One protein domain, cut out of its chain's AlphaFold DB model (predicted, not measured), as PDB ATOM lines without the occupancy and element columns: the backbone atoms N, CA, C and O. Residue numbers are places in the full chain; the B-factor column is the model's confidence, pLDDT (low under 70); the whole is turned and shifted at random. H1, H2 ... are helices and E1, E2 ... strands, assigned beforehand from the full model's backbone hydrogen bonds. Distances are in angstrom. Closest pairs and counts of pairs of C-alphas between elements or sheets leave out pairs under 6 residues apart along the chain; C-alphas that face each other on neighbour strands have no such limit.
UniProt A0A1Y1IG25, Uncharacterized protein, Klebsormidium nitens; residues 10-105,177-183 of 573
ATOM      1  N   TYR A  10     323.954 158.713 298.226       78.81
ATOM      2  CA  TYR A  10     325.274 158.482 297.606       78.81
ATOM      3  C   TYR A  10     326.235 159.675 297.751       78.81
ATOM      4  O   TYR A  10     327.444 159.483 297.855       78.81
ATOM      5  N   ARG A  11     325.726 160.914 297.816       75.00
ATOM      6  CA  ARG A  11     326.554 162.110 298.048       75.00
ATOM      7  C   ARG A  11     327.099 162.135 299.470       75.00
ATOM      8  O   ARG A  11     328.286 162.393 299.663       75.00
ATOM      9  N   ALA A  12     326.223 161.920 300.450       79.62
ATOM     10  CA  ALA A  12     326.603 161.903 301.854       79.62
ATOM     11  C   ALA A  12     327.576 160.751 302.125       79.62
ATOM     12  O   ALA A  12     328.588 160.966 302.782       79.62
ATOM     13  N   ARG A  13     327.334 159.575 301.532       82.75
ATOM     14  CA  ARG A  13     328.220 158.407 301.607       82.75
ATOM     15  C   ARG A  13     329.572 158.651 300.950       82.75
ATOM     16  O   ARG A  13     330.584 158.399 301.593       82.75
ATOM     17  N   LEU A  14     329.615 159.227 299.747       83.12
ATOM     18  CA  LEU A  14     330.879 159.535 299.073       83.12
ATOM     19  C   LEU A  14     331.703 160.565 299.855       83.12
ATOM     20  O   LEU A  14     332.901 160.372 300.062       83.12
ATOM     21  N   LEU A  15     331.069 161.650 300.313       79.81
ATOM     22  CA  LEU A  15     331.742 162.653 301.139       79.81
ATOM     23  C   LEU A  15     332.193 162.045 302.467       79.81
ATOM     24  O   LEU A  15     333.326 162.286 302.861       79.81
ATOM     25  N   SER A  16     331.354 161.222 303.103       82.06
ATOM     26  CA  SER A  16     331.667 160.520 304.348       82.06
ATOM     27  C   SER A  16     332.865 159.586 304.180       82.06
ATOM     28  O   SER A  16     333.819 159.700 304.943       82.06
ATOM     29  N   ALA A  17     332.886 158.747 303.140       81.94
ATOM     30  CA  ALA A  17     333.987 157.835 302.833       81.94
ATOM     31  C   ALA A  17     335.306 158.594 302.620       81.94
ATOM     32  O   ALA A  17     336.319 158.284 303.249       81.94
ATOM     33  N   LEU A  18     335.270 159.671 301.830       76.12
ATOM     34  CA  LEU A  18     336.440 160.514 301.580       76.12
ATOM     35  C   LEU A  18     336.847 161.347 302.808       76.12
ATOM     36  O   LEU A  18     338.019 161.689 302.949       76.12
ATOM     37  N   THR A  19     335.922 161.656 303.727       76.12
ATOM     38  CA  THR A  19     336.237 162.278 305.027       76.12
ATOM     39  C   THR A  19     336.695 161.285 306.097       76.12
ATOM     40  O   THR A  19     337.473 161.661 306.959       76.12
ATOM     41  N   ARG A  20     336.307 160.008 306.052       72.25
ATOM     42  CA  ARG A  20     336.824 158.994 306.987       72.25
ATOM     43  C   ARG A  20     338.298 158.721 306.729       72.25
ATOM     44  O   ARG A  20     339.094 158.697 307.662       72.25
ATOM     45  N   GLU A  21     338.685 158.635 305.457       66.38
ATOM     46  CA  GLU A  21     340.100 158.554 305.070       66.38
ATOM     47  C   GLU A  21     340.893 159.804 305.482       66.38
ATOM     48  O   GLU A  21     342.098 159.770 305.722       66.38
ATOM     49  N   ARG A  22     340.196 160.935 305.576       62.03
ATOM     50  CA  ARG A  22     340.767 162.242 305.877       62.03
ATOM     51  C   ARG A  22     341.230 162.389 307.326       62.03
ATOM     52  O   ARG A  22     342.123 163.209 307.560       62.03
ATOM     53  N   ASP A  23     340.599 161.684 308.263       65.88
ATOM     54  CA  ASP A  23     340.795 161.872 309.706       65.88
ATOM     55  C   ASP A  23     341.531 160.693 310.376       65.88
ATOM     56  O   ASP A  23     342.018 160.833 311.496       65.88
ATOM     57  N   GLY A  24     341.718 159.575 309.665       60.84
ATOM     58  CA  GLY A  24     342.556 158.458 310.105       60.84
ATOM     59  C   GLY A  24     344.040 158.674 309.796       60.84
ATOM     60  O   GLY A  24     344.510 158.325 308.714       60.84
ATOM     61  N   ALA A  25     344.795 159.216 310.751       47.75
ATOM     62  CA  ALA A  25     346.248 159.081 310.756       47.75
ATOM     63  C   ALA A  25     346.620 157.640 311.172       47.75
ATOM     64  O   ALA A  25     346.135 157.138 312.180       47.75
ATOM     65  N   ASP A  26     347.471 156.987 310.380       48.75
ATOM     66  CA  ASP A  26     348.327 155.855 310.779       48.75
ATOM     67  C   ASP A  26     347.830 154.393 310.732       48.75
ATOM     68  O   ASP A  26     348.565 153.515 311.177       48.75
ATOM     69  N   SER A  27     346.714 154.039 310.075       49.78
ATOM     70  CA  SER A  27     346.451 152.612 309.766       49.78
ATOM     71  C   SER A  27     346.444 152.304 308.265       49.78
ATOM     72  O   SER A  27     345.490 152.539 307.528       49.78
ATOM     73  N   CYS A  28     347.531 151.696 307.793       48.25
ATOM     74  CA  CYS A  28     347.656 151.102 306.459       48.25
ATOM     75  C   CYS A  28     346.652 149.956 306.187       48.25
ATOM     76  O   CYS A  28     346.523 149.526 305.042       48.25
ATOM     77  N   LEU A  29     345.897 149.511 307.199       41.88
ATOM     78  CA  LEU A  29     344.939 148.404 307.128       41.88
ATOM     79  C   LEU A  29     343.502 148.799 306.730       41.88
ATOM     80  O   LEU A  29     342.687 147.913 306.502       41.88
ATOM     81  N   THR A  30     343.172 150.087 306.563       55.28
ATOM     82  CA  THR A  30     341.787 150.525 306.250       55.28
ATOM     83  C   THR A  30     341.574 151.079 304.834       55.28
ATOM     84  O   THR A  30     340.439 151.357 304.449       55.28
ATOM     85  N   ARG A  31     342.615 151.161 303.988       65.69
ATOM     86  CA  ARG A  31     342.484 151.694 302.609       65.69
ATOM     87  C   ARG A  31     341.568 150.866 301.703       65.69
ATOM     88  O   ARG A  31     340.976 151.415 300.780       65.69
ATOM     89  N   LYS A  32     341.450 149.557 301.946       77.69
ATOM     90  CA  LYS A  32     340.622 148.673 301.114       77.69
ATOM     91  C   LYS A  32     339.129 148.996 301.255       77.69
ATOM     92  O   LYS A  32     338.470 149.158 300.234       77.69
ATOM     93  N   GLY A  33     338.654 149.196 302.488       84.31
ATOM     94  CA  GLY A  33     337.252 149.527 302.764       84.31
ATOM     95  C   GLY A  33     336.844 150.895 302.217       84.31
ATOM     96  O   GLY A  33     335.817 151.011 301.567       84.31
ATOM     97  N   VAL A  34     337.699 151.917 302.358       85.06
ATOM     98  CA  VAL A  34     337.408 153.254 301.801       85.06
ATOM     99  C   VAL A  34     337.265 153.207 300.278       85.06
ATOM    100  O   VAL A  34     336.354 153.818 299.724       85.06
ATOM    101  N   VAL A  35     338.151 152.487 299.579       87.62
ATOM    102  CA  VAL A  35     338.054 152.359 298.117       87.62
ATOM    103  C   VAL A  35     336.763 151.639 297.727       87.62
ATOM    104  O   VAL A  35     336.125 152.059 296.769       87.62
ATOM    105  N   GLU A  36     336.358 150.597 298.453       89.69
ATOM    106  CA  GLU A  36     335.103 149.871 298.208       89.69
ATOM    107  C   GLU A  36     333.868 150.766 298.428       89.69
ATOM    108  O   GLU A  36     333.030 150.847 297.530       89.69
ATOM    109  N   ASP A  37     333.822 151.544 299.515       88.31
ATOM    110  CA  ASP A  37     332.748 152.514 299.793       88.31
ATOM    111  C   ASP A  37     332.635 153.583 298.687       88.31
ATOM    112  O   ASP A  37     331.540 153.988 298.272       88.31
ATOM    113  N   VAL A  38     333.783 154.058 298.188       89.75
ATOM    114  CA  VAL A  38     333.851 155.028 297.087       89.75
ATOM    115  C   VAL A  38     333.407 154.385 295.771       89.75
ATOM    116  O   VAL A  38     332.645 155.008 295.031       89.75
ATOM    117  N   VAL A  39     333.819 153.143 295.481       91.44
ATOM    118  CA  VAL A  39     333.358 152.381 294.304       91.44
ATOM    119  C   VAL A  39     331.845 152.208 294.341       91.44
ATOM    120  O   VAL A  39     331.191 152.452 293.326       91.44
ATOM    121  N   GLU A  40     331.275 151.819 295.481       91.31
ATOM    122  CA  GLU A  40     329.833 151.630 295.641       91.31
ATOM    123  C   GLU A  40     329.079 152.947 295.433       91.31
ATOM    124  O   GLU A  40     328.129 153.003 294.654       91.31
ATOM    125  N   SER A  41     329.559 154.036 296.039       90.62
ATOM    126  CA  SER A  41     328.942 155.360 295.920       90.62
ATOM    127  C   SER A  41     328.990 155.904 294.487       90.62
ATOM    128  O   SER A  41     327.994 156.432 293.988       90.62
ATOM    129  N   VAL A  42     330.126 155.753 293.793       89.12
ATOM    130  CA  VAL A  42     330.263 156.139 292.378       89.12
ATOM    131  C   VAL A  42     329.391 155.252 291.493       89.12
ATOM    132  O   VAL A  42     328.737 155.752 290.583       89.12
ATOM    133  N   THR A  43     329.320 153.952 291.775       90.12
ATOM    134  CA  THR A  43     328.478 153.008 291.031       90.12
ATOM    135  C   THR A  43     326.994 153.334 291.186       90.12
ATOM    136  O   THR A  43     326.266 153.350 290.194       90.12
ATOM    137  N   ALA A  44     326.548 153.642 292.405       90.19
ATOM    138  CA  ALA A  44     325.183 154.079 292.676       90.19
ATOM    139  C   ALA A  44     324.858 155.383 291.929       90.19
ATOM    140  O   ALA A  44     323.809 155.475 291.296       90.19
ATOM    141  N   TRP A  45     325.784 156.348 291.925       90.50
ATOM    142  CA  TRP A  45     325.641 157.592 291.164       90.50
ATOM    143  C   TRP A  45     325.559 157.358 289.646       90.50
ATOM    144  O   TRP A  45     324.714 157.952 288.984       90.50
ATOM    145  N   VAL A  46     326.395 156.476 289.086       88.44
ATOM    146  CA  VAL A  46     326.382 156.152 287.646       88.44
ATOM    147  C   VAL A  46     325.105 155.431 287.223       88.44
ATOM    148  O   VAL A  46     324.626 155.631 286.107       88.44
ATOM    149  N   ARG A  47     324.534 154.610 288.105       88.44
ATOM    150  CA  ARG A  47     323.298 153.869 287.830       88.44
ATOM    151  C   ARG A  47     322.031 154.694 288.018       88.44
ATOM    152  O   ARG A  47     320.990 154.251 287.547       88.44
ATOM    153  N   ASP A  48     322.091 155.847 288.683       86.69
ATOM    154  CA  ASP A  48     320.923 156.705 288.889       86.69
ATOM    155  C   ASP A  48     320.530 157.396 287.565       86.69
ATOM    156  O   ASP A  48     321.221 158.323 287.128       86.69
ATOM    157  N   PRO A  49     319.413 157.003 286.914       85.38
ATOM    158  CA  PRO A  49     318.988 157.601 285.647       85.38
ATOM    159  C   PRO A  49     318.580 159.072 285.799       85.38
ATOM    160  O   PRO A  49     318.492 159.793 284.805       85.38
ATOM    161  N   HIS A  50     318.327 159.523 287.030       84.62
ATOM    162  CA  HIS A  50     317.986 160.902 287.364       84.62
ATOM    163  C   HIS A  50     319.121 161.629 288.098       84.62
ATOM    164  O   HIS A  50     318.938 162.777 288.523       84.62
ATOM    165  N   GLY A  51     320.277 160.974 288.244       82.00
ATOM    166  CA  GLY A  51     321.462 161.531 288.873       82.00
ATOM    167  C   GLY A  51     322.048 162.690 288.059       82.00
ATOM    168  O   GLY A  51     321.818 162.804 286.852       82.00
ATOM    169  N   PRO A  52     322.811 163.594 288.694       85.81
ATOM    170  CA  PRO A  52     323.483 164.667 287.975       85.81
ATOM    171  C   PRO A  52     324.568 164.089 287.054       85.81
ATOM    172  O   PRO A  52     325.307 163.194 287.453       85.81
ATOM    173  N   SER A  53     324.733 164.646 285.851       84.38
ATOM    174  CA  SER A  53     325.771 164.221 284.889       84.38
ATOM    175  C   SER A  53     327.203 164.536 285.344       84.38
ATOM    176  O   SER A  53     328.178 163.978 284.829       84.38
ATOM    177  N   LYS A  54     327.335 165.440 286.320       86.69
ATOM    178  CA  LYS A  54     328.595 165.883 286.911       86.69
ATOM    179  C   LYS A  54     328.504 165.850 288.427       86.69
ATOM    180  O   LYS A  54     327.548 166.361 289.010       86.69
ATOM    181  N   LEU A  55     329.543 165.328 289.060       86.56
ATOM    182  CA  LEU A  55     329.743 165.399 290.496       86.56
ATOM    183  C   LEU A  55     330.885 166.362 290.803       86.56
ATOM    184  O   LEU A  55     331.964 166.259 290.223       86.56
ATOM    185  N   VAL A  56     330.651 167.291 291.723       85.56
ATOM    186  CA  VAL A  56     331.648 168.278 292.140       85.56
ATOM    187  C   VAL A  56     331.995 168.052 293.600       85.56
ATOM    188  O   VAL A  56     331.124 168.093 294.471       85.56
ATOM    189  N   MET A  57     333.285 167.898 293.875       84.56
ATOM    190  CA  MET A  57     333.821 167.830 295.224       84.56
ATOM    191  C   MET A  57     334.816 168.976 295.472       84.56
ATOM    192  O   MET A  57     335.863 169.020 294.822       84.56
ATOM    193  N   PRO A  58     334.537 169.892 296.415       81.94
ATOM    194  CA  PRO A  58     335.483 170.943 296.770       81.94
ATOM    195  C   PRO A  58     336.679 170.362 297.540       81.94
ATOM    196  O   PRO A  58     336.505 169.629 298.516       81.94
ATOM    197  N   LEU A  59     337.896 170.719 297.129       83.50
ATOM    198  CA  LEU A  59     339.132 170.406 297.852       83.50
ATOM    199  C   LEU A  59     339.383 171.452 298.950       83.50
ATOM    200  O   LEU A  59     338.867 172.570 298.887       83.50
ATOM    201  N   ARG A  60     340.154 171.110 299.995       74.81
ATOM    202  CA  ARG A  60     340.364 172.047 301.123       74.81
ATOM    203  C   ARG A  60     341.405 173.124 300.831       74.81
ATOM    204  O   ARG A  60     341.381 174.159 301.499       74.81
ATOM    205  N   ARG A  61     342.340 172.898 299.901       72.00
ATOM    206  CA  ARG A  61     343.385 173.887 299.618       72.00
ATOM    207  C   ARG A  61     342.793 175.165 299.020       72.00
ATOM    208  O   ARG A  61     342.203 175.142 297.941       72.00
ATOM    209  N   ARG A  62     343.015 176.280 299.724       62.81
ATOM    210  CA  ARG A  62     342.779 177.630 299.208       62.81
ATOM    211  C   ARG A  62     343.815 177.975 298.142       62.81
ATOM    212  O   ARG A  62     344.980 177.584 298.221       62.81
ATOM    213  N   ASP A  63     343.314 178.679 297.142       60.03
ATOM    214  CA  ASP A  63     343.953 179.139 295.921       60.03
ATOM    215  C   ASP A  63     345.470 179.381 295.963       60.03
ATOM    216  O   ASP A  63     345.973 180.310 296.588       60.03
ATOM    217  N   SER A  64     346.194 178.637 295.127       63.50
ATOM    218  CA  SER A  64     347.281 179.239 294.356       63.50
ATOM    219  C   SER A  64     347.146 178.743 292.919       63.50
ATOM    220  O   SER A  64     346.851 177.569 292.704       63.50
ATOM    221  N   GLU A  65     347.323 179.611 291.921       60.12
ATOM    222  CA  GLU A  65     347.227 179.228 290.496       60.12
ATOM    223  C   GLU A  65     348.209 178.105 290.126       60.12
ATOM    224  O   GLU A  65     347.980 177.334 289.198       60.12
ATOM    225  N   LYS A  66     349.263 177.937 290.932       64.50
ATOM    226  CA  LYS A  66     350.228 176.842 290.829       64.50
ATOM    227  C   LYS A  66     349.647 175.466 291.209       64.50
ATOM    228  O   LYS A  66     350.339 174.481 290.984       64.50
ATOM    229  N   ASN A  67     348.419 175.374 291.736       64.62
ATOM    230  CA  ASN A  67     347.807 174.146 292.275       64.62
ATOM    231  C   ASN A  67     346.770 173.467 291.353       64.62
ATOM    232  O   ASN A  67     346.134 172.508 291.777       64.62
ATOM    233  N   LEU A  68     346.587 173.917 290.104       73.12
ATOM    234  CA  LEU A  68     345.643 173.296 289.151       73.12
ATOM    235  C   LEU A  68     346.218 172.089 288.388       73.12
ATOM    236  O   LEU A  68     345.686 171.689 287.358       73.12
ATOM    237  N   LEU A  69     347.293 171.483 288.888       81.19
ATOM    238  CA  LEU A  69     347.869 170.272 288.310       81.19
ATOM    239  C   LEU A  69     347.752 169.122 289.308       81.19
ATOM    240  O   LEU A  69     348.114 169.274 290.476       81.19
ATOM    241  N   PHE A  70     347.305 167.954 288.843       82.69
ATOM    242  CA  PHE A  70     347.160 166.756 289.680       82.69
ATOM    243  C   PHE A  70     348.456 166.376 290.415       82.69
ATOM    244  O   PHE A  70     348.414 165.951 291.567       82.69
ATOM    245  N   ASN A  71     349.616 166.579 289.783       84.00
ATOM    246  CA  ASN A  71     350.930 166.297 290.369       84.00
ATOM    247  C   ASN A  71     351.351 167.286 291.473       84.00
ATOM    248  O   ASN A  71     352.274 166.983 292.225       84.00
ATOM    249  N   LYS A  72     350.679 168.437 291.589       84.69
ATOM    250  CA  LYS A  72     350.920 169.458 292.621       84.69
ATOM    251  C   LYS A  72     349.903 169.423 293.762       84.69
ATOM    252  O   LYS A  72     349.981 170.235 294.686       84.69
ATOM    253  N   LEU A  73     348.958 168.483 293.727       83.06
ATOM    254  CA  LEU A  73     348.142 168.174 294.895       83.06
ATOM    255  C   LEU A  73     349.043 167.562 295.972       83.06
ATOM    256  O   LEU A  73     349.846 166.673 295.694       83.06
ATOM    257  N   GLU A  74     348.901 168.022 297.210       83.25
ATOM    258  CA  GLU A  74     349.667 167.521 298.355       83.25
ATOM    259  C   GLU A  74     348.727 167.104 299.483       83.25
ATOM    260  O   GLU A  74     347.579 167.549 299.568       83.25
ATOM    261  N   GLY A  75     349.233 166.242 300.365       87.19
ATOM    262  CA  GLY A  75     348.505 165.774 301.537       87.19
ATOM    263  C   GLY A  75     347.166 165.127 301.181       87.19
ATOM    264  O   GLY A  75     347.080 164.282 300.291       87.19
ATOM    265  N   ARG A  76     346.116 165.542 301.893       82.38
ATOM    266  CA  ARG A  76     344.788 164.907 301.867       82.38
ATOM    267  C   ARG A  76     344.093 165.000 300.504       82.38
ATOM    268  O   ARG A  76     343.416 164.058 300.111       82.38
ATOM    269  N   ASP A  77     344.293 166.094 299.768       85.88
ATOM    270  CA  ASP A  77     343.666 166.283 298.454       85.88
ATOM    271  C   ASP A  77     344.283 165.336 297.403       85.88
ATOM    272  O   ASP A  77     343.574 164.799 296.554       85.88
ATOM    273  N   LYS A  78     345.593 165.051 297.502       89.06
ATOM    274  CA  LYS A  78     346.274 164.053 296.658       89.06
ATOM    275  C   LYS A  78     345.746 162.647 296.930       89.06
ATOM    276  O   LYS A  78     345.494 161.899 295.988       89.06
ATOM    277  N   THR A  79     345.573 162.302 298.205       84.94
ATOM    278  CA  THR A  79     345.041 160.999 298.620       84.94
ATOM    279  C   THR A  79     343.616 160.797 298.114       84.94
ATOM    280  O   THR A  79     343.354 159.782 297.477       84.94
ATOM    281  N   ALA A  80     342.736 161.792 298.277       85.44
ATOM    282  CA  ALA A  80     341.355 161.720 297.797       85.44
ATOM    283  C   ALA A  80     341.276 161.498 296.277       85.44
ATOM    284  O   ALA A  80     340.516 160.651 295.812       85.44
ATOM    285  N   VAL A  81     342.097 162.208 295.491       87.88
ATOM    286  CA  VAL A  81     342.180 161.984 294.038       87.88
ATOM    287  C   VAL A  81     342.717 160.591 293.715       87.88
ATOM    288  O   VAL A  81     342.232 159.954 292.784       87.88
ATOM    289  N   HIS A  82     343.697 160.101 294.472       87.25
ATOM    290  CA  HIS A  82     344.267 158.777 294.253       87.25
ATOM    291  C   HIS A  82     343.260 157.659 294.553       87.25
ATOM    292  O   HIS A  82     343.103 156.756 293.735       87.25
ATOM    293  N   VAL A  83     342.542 157.739 295.676       86.81
ATOM    294  CA  VAL A  83     341.477 156.790 296.034       86.81
ATOM    295  C   VAL A  83     340.348 156.826 295.024       86.81
ATOM    296  O   VAL A  83     339.907 155.770 294.576       86.81
ATOM    297  N   LEU A  84     339.939 158.017 294.590       87.25
ATOM    298  CA  LEU A  84     338.946 158.141 293.536       87.25
ATOM    299  C   LEU A  84     339.445 157.511 292.225       87.25
ATOM    300  O   LEU A  84     338.718 156.747 291.605       87.25
ATOM    301  N   GLY A  85     340.693 157.764 291.822       86.94
ATOM    302  CA  GLY A  85     341.291 157.149 290.636       86.94
ATOM    303  C   GLY A  85     341.331 155.620 290.717       86.94
ATOM    304  O   GLY A  85     340.983 154.943 289.752       86.94
ATOM    305  N   GLN A  86     341.676 155.063 291.882       86.31
ATOM    306  CA  GLN A  86     341.635 153.618 292.119       86.31
ATOM    307  C   GLN A  86     340.207 153.063 292.090       86.31
ATOM    308  O   GLN A  86     339.983 151.989 291.535       86.31
ATOM    309  N   ALA A  87     339.247 153.774 292.680       85.25
ATOM    310  CA  ALA A  87     337.847 153.379 292.672       85.25
ATOM    311  C   ALA A  87     337.287 153.362 291.244       85.25
ATOM    312  O   ALA A  87     336.653 152.394 290.836       85.25
ATOM    313  N   LEU A  88     337.603 154.382 290.449       84.25
ATOM    314  CA  LEU A  88     337.189 154.477 289.052       84.25
ATOM    315  C   LEU A  88     337.818 153.376 288.191       84.25
ATOM    316  O   LEU A  88     337.127 152.763 287.385       84.25
ATOM    317  N   ALA A  89     339.095 153.052 288.414       84.56
ATOM    318  CA  ALA A  89     339.750 151.934 287.735       84.56
ATOM    319  C   ALA A  89     339.133 150.567 288.101       84.56
ATOM    320  O   ALA A  89     339.154 149.641 287.294       84.56
ATOM    321  N   LYS A  90     338.584 150.431 289.316       86.50
ATOM    322  CA  LYS A  90     337.932 149.202 289.799       86.50
ATOM    323  C   LYS A  90     336.450 149.111 289.447       86.50
ATOM    324  O   LYS A  90     335.914 148.003 289.397       86.50
ATOM    325  N   SER A  91     335.772 150.235 289.220       83.81
ATOM    326  CA  SER A  91     334.379 150.228 288.788       83.81
ATOM    327  C   SER A  91     334.311 149.633 287.381       83.81
ATOM    328  O   SER A  91     334.727 150.260 286.415       83.81
ATOM    329  N   ARG A  92     333.791 148.407 287.255       73.44
ATOM    330  CA  ARG A  92     333.678 147.656 285.985       73.44
ATOM    331  C   ARG A  92     332.669 148.258 284.990       73.44
ATOM    332  O   ARG A  92     332.231 147.580 284.065       73.44
ATOM    333  N   HIS A  93     332.239 149.496 285.201       66.81
ATOM    334  CA  HIS A  93     331.243 150.153 284.369       66.81
ATOM    335  C   HIS A  93     331.926 150.817 283.169       66.81
ATOM    336  O   HIS A  93     332.835 151.622 283.329       66.81
ATOM    337  N   SER A  94     331.475 150.458 281.965       52.31
ATOM    338  CA  SER A  94     332.042 150.843 280.661       52.31
ATOM    339  C   SER A  94     331.875 152.320 280.290       52.31
ATOM    340  O   SER A  94     332.233 152.728 279.187       52.31
ATOM    341  N   THR A  95     331.289 153.129 281.167       67.94
ATOM    342  CA  THR A  95     331.203 154.576 280.985       67.94
ATOM    343  C   THR A  95     332.547 155.199 281.317       67.94
ATOM    344  O   THR A  95     332.978 155.167 282.468       67.94
ATOM    345  N   GLU A  96     333.195 155.794 280.317       80.75
ATOM    346  CA  GLU A  96     334.374 156.622 280.542       80.75
ATOM    347  C   GLU A  96     334.007 157.776 281.491       80.75
ATOM    348  O   GLU A  96     333.180 158.639 281.195       80.75
ATOM    349  N   LEU A  97     334.614 157.796 282.671       85.19
ATOM    350  CA  LEU A  97     334.469 158.898 283.613       85.19
ATOM    351  C   LEU A  97     335.655 159.839 283.425       85.19
ATOM    352  O   LEU A  97     336.810 159.427 283.537       85.19
ATOM    353  N   LYS A  98     335.382 161.113 283.134       85.06
ATOM    354  CA  LYS A  98     336.421 162.143 283.033       85.06
ATOM    355  C   LYS A  98     336.546 162.871 284.359       85.06
ATOM    356  O   LYS A  98     335.561 163.378 284.892       85.06
ATOM    357  N   ILE A  99     337.768 162.927 284.880       86.88
ATOM    358  CA  ILE A  99     338.099 163.667 286.094       86.88
ATOM    359  C   ILE A  99     338.797 164.958 285.686       86.88
ATOM    360  O   ILE A  99     339.843 164.932 285.039       86.88
ATOM    361  N   TYR A 100     338.245 166.084 286.107       85.88
ATOM    362  CA  TYR A 100     338.822 167.401 285.910       85.88
ATOM    363  C   TYR A 100     339.186 168.015 287.251       85.88
ATOM    364  O   TYR A 100     338.491 167.837 288.252       85.88
ATOM    365  N   LEU A 101     340.269 168.780 287.252       86.56
ATOM    366  CA  LEU A 101     340.637 169.651 288.354       86.56
ATOM    367  C   LEU A 101     340.419 171.086 287.880       86.56
ATOM    368  O   LEU A 101     341.016 171.505 286.890       86.56
ATOM    369  N   GLY A 102     339.536 171.829 288.538       80.81
ATOM    370  CA  GLY A 102     339.167 173.158 288.066       80.81
ATOM    371  C   GLY A 102     338.627 174.056 289.164       80.81
ATOM    372  O   GLY A 102     338.283 173.608 290.255       80.81
ATOM    373  N   ARG A 103     338.547 175.351 288.864       80.94
ATOM    374  CA  ARG A 103     337.755 176.290 289.657       80.94
ATOM    375  C   ARG A 103     336.348 176.307 289.096       80.94
ATOM    376  O   ARG A 103     336.167 176.391 287.885       80.94
ATOM    377  N   LEU A 104     335.363 176.245 289.976       72.06
ATOM    378  CA  LEU A 104     333.992 176.474 289.567       72.06
ATOM    379  C   LEU A 104     333.711 177.977 289.528       72.06
ATOM    380  O   LEU A 104     334.106 178.719 290.433       72.06
ATOM    381  N   ALA A 105     333.001 178.402 288.491       71.62
ATOM    382  CA  ALA A 105     332.344 179.696 288.429       71.62
ATOM    383  C   ALA A 105     330.839 179.458 288.555       71.62
ATOM    384  O   ALA A 105     330.268 178.651 287.826       71.62
ATOM    385  N   SER A 177     338.175 172.459 292.816       83.88
ATOM    386  CA  SER A 177     337.199 171.380 292.877       83.88
ATOM    387  C   SER A 177     337.620 170.246 291.960       83.88
ATOM    388  O   SER A 177     338.120 170.464 290.854       83.88
ATOM    389  N   LEU A 178     337.402 169.028 292.436       85.94
ATOM    390  CA  LEU A 178     337.455 167.831 291.621       85.94
ATOM    391  C   LEU A 178     336.085 167.651 290.969       85.94
ATOM    392  O   LEU A 178     335.071 167.589 291.666       85.94
ATOM    393  N   ILE A 179     336.050 167.605 289.644       85.44
ATOM    394  CA  ILE A 179     334.825 167.471 288.858       85.44
ATOM    395  C   ILE A 179     334.879 166.119 288.158       85.44
ATOM    396  O   ILE A 179     335.760 165.880 287.339       85.44
ATOM    397  N   ILE A 180     333.939 165.238 288.474       88.44
ATOM    398  CA  ILE A 180     333.791 163.934 287.832       88.44
ATOM    399  C   ILE A 180     332.612 164.047 286.881       88.44
ATOM    400  O   ILE A 180     331.498 164.338 287.310       88.44
ATOM    401  N   GLN A 181     332.844 163.842 285.594       88.75
ATOM    402  CA  GLN A 181     331.809 163.911 284.574       88.75
ATOM    403  C   GLN A 181     331.638 162.544 283.926       88.75
ATOM    404  O   GLN A 181     332.615 161.941 283.478       88.75
ATOM    405  N   GLN A 182     330.391 162.088 283.831       88.12
ATOM    406  CA  GLN A 182     330.055 160.982 282.943       88.12
ATOM    407  C   GLN A 182     330.236 161.456 281.509       88.12
ATOM    408  O   GLN A 182     329.601 162.431 281.098       88.12
ATOM    409  N   THR A 183     331.116 160.811 280.740       81.56
ATOM    410  CA  THR A 183     331.014 160.981 279.297       81.56
ATOM    411  C   THR A 183     329.725 160.299 278.888       81.56
ATOM    412  O   THR A 183     329.438 159.160 279.262       81.56
TER     413      THR A 183
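This is residues 10 to 105 and 177 to 183 of the 573 residues of an uncharacterized protein of Klebsormidium nitens (UniProt A0A1Y1IG25). A small, strongly twisted sheet of three strands has one helix, H3, running along it, and a helical hairpin of H1 and H2 packs on H3 through H2 at a steep angle. The hairpin grazes the sheet with a few residues of each helix, and its loop sticks out at residues 24 to 29. The printed part has 103 residues, with three named helices and three named strands in the order H1, H2, E1, H3, E2, E3; the sheet order is E1, E3, E2, all antiparallel, and the class is mixed, helices and strands. The whole is compact, with a radius of gyration of the C-alphas of 13.5 A, and rounded, with spans of 37 by 36 by 22 A.

H1, residues 10 to 23, and H2, residues 31 to 47, form a helical hairpin: they touch, closest at the C-alphas of Tyr 10 and Ser 41, 5.1 A apart, and run opposite ways at a shallow tilt of 19 degrees. H3, residues 75 to 90, touches H2 with residues 83 to 90 alone; their closest C-alphas, those of Val 39 and Ala 87, are 4.9 A apart, and the two run the same way at a steep tilt of 61 degrees. H1 and H3 are close but not clearly touching, with the C-alphas of Arg 22 and Arg 76 closest at 6.3 A. In the sheet, E1, residues 54 to 62, and E2, residues 97 to 105, are the edge strands, and E3, residues 177 to 182, is the inner strand. E1 and E3 are antiparallel at 165 degrees, with N 55 and O 180 within hydrogen-bond range at 2.8 A and N 57 and O 178 at 2.9 A. E3 and E2 are antiparallel at 136 degrees, with N 100 and O 179 at 2.8 A and N 98 and O 181 at 2.9 A. E2 bends by 72 degrees at residue 102. H3 is on the sheet at a height over the sheet of 10.2 A, over E3 and E2 and only just over E1, where 3 of its 16 C-alphas fall. On the local plane its line and that of E3 stand at 0 degrees, along the strands. H3 and the sheet form two layers, a helix on one face of a sheet. E1, H3 and E2 form a split strand-helix-strand unit, two strands running the same way with E3 between them, and its crossover is right-handed. H2 only grazes the sheet with residues 42 to 46; H1 is only just on it, with 5 pairs of C-alphas within 10 A, and only grazes it with residues 11 to 15. In H1, H2 and H3 every O i to N i+4 pair is within hydrogen-bond range.

H1 begins at C-alpha 10, (325.274, 158.482, 297.606), and is 20.0 A long from first to last C-alpha. H2 measures 24.3 A, E1 22.1 A, H3 22.9 A, E2 21.5 A and E3 16.1 A. H3 begins at C-alpha 75, (348.505, 165.774, 301.537). E3 ends at C-alpha 182, (330.055, 160.982, 282.943).

The two C-alphas farthest apart, those of Asp 26 and Pro 49, are 38.7 A apart. Residues 106 to 176 are not printed, and C-alphas 105 and 177 are 10.6 A apart across this cut, which falls between E2 and E3. The link from E1 to H3, 12 residues, is long; those from H1 to H2, H2 to E1 and H3 to E2 are short. The mean pLDDT of the printed part is 79.1, and it is under 70 at residues 21 to 31, 62 to 67 and 93 to 95.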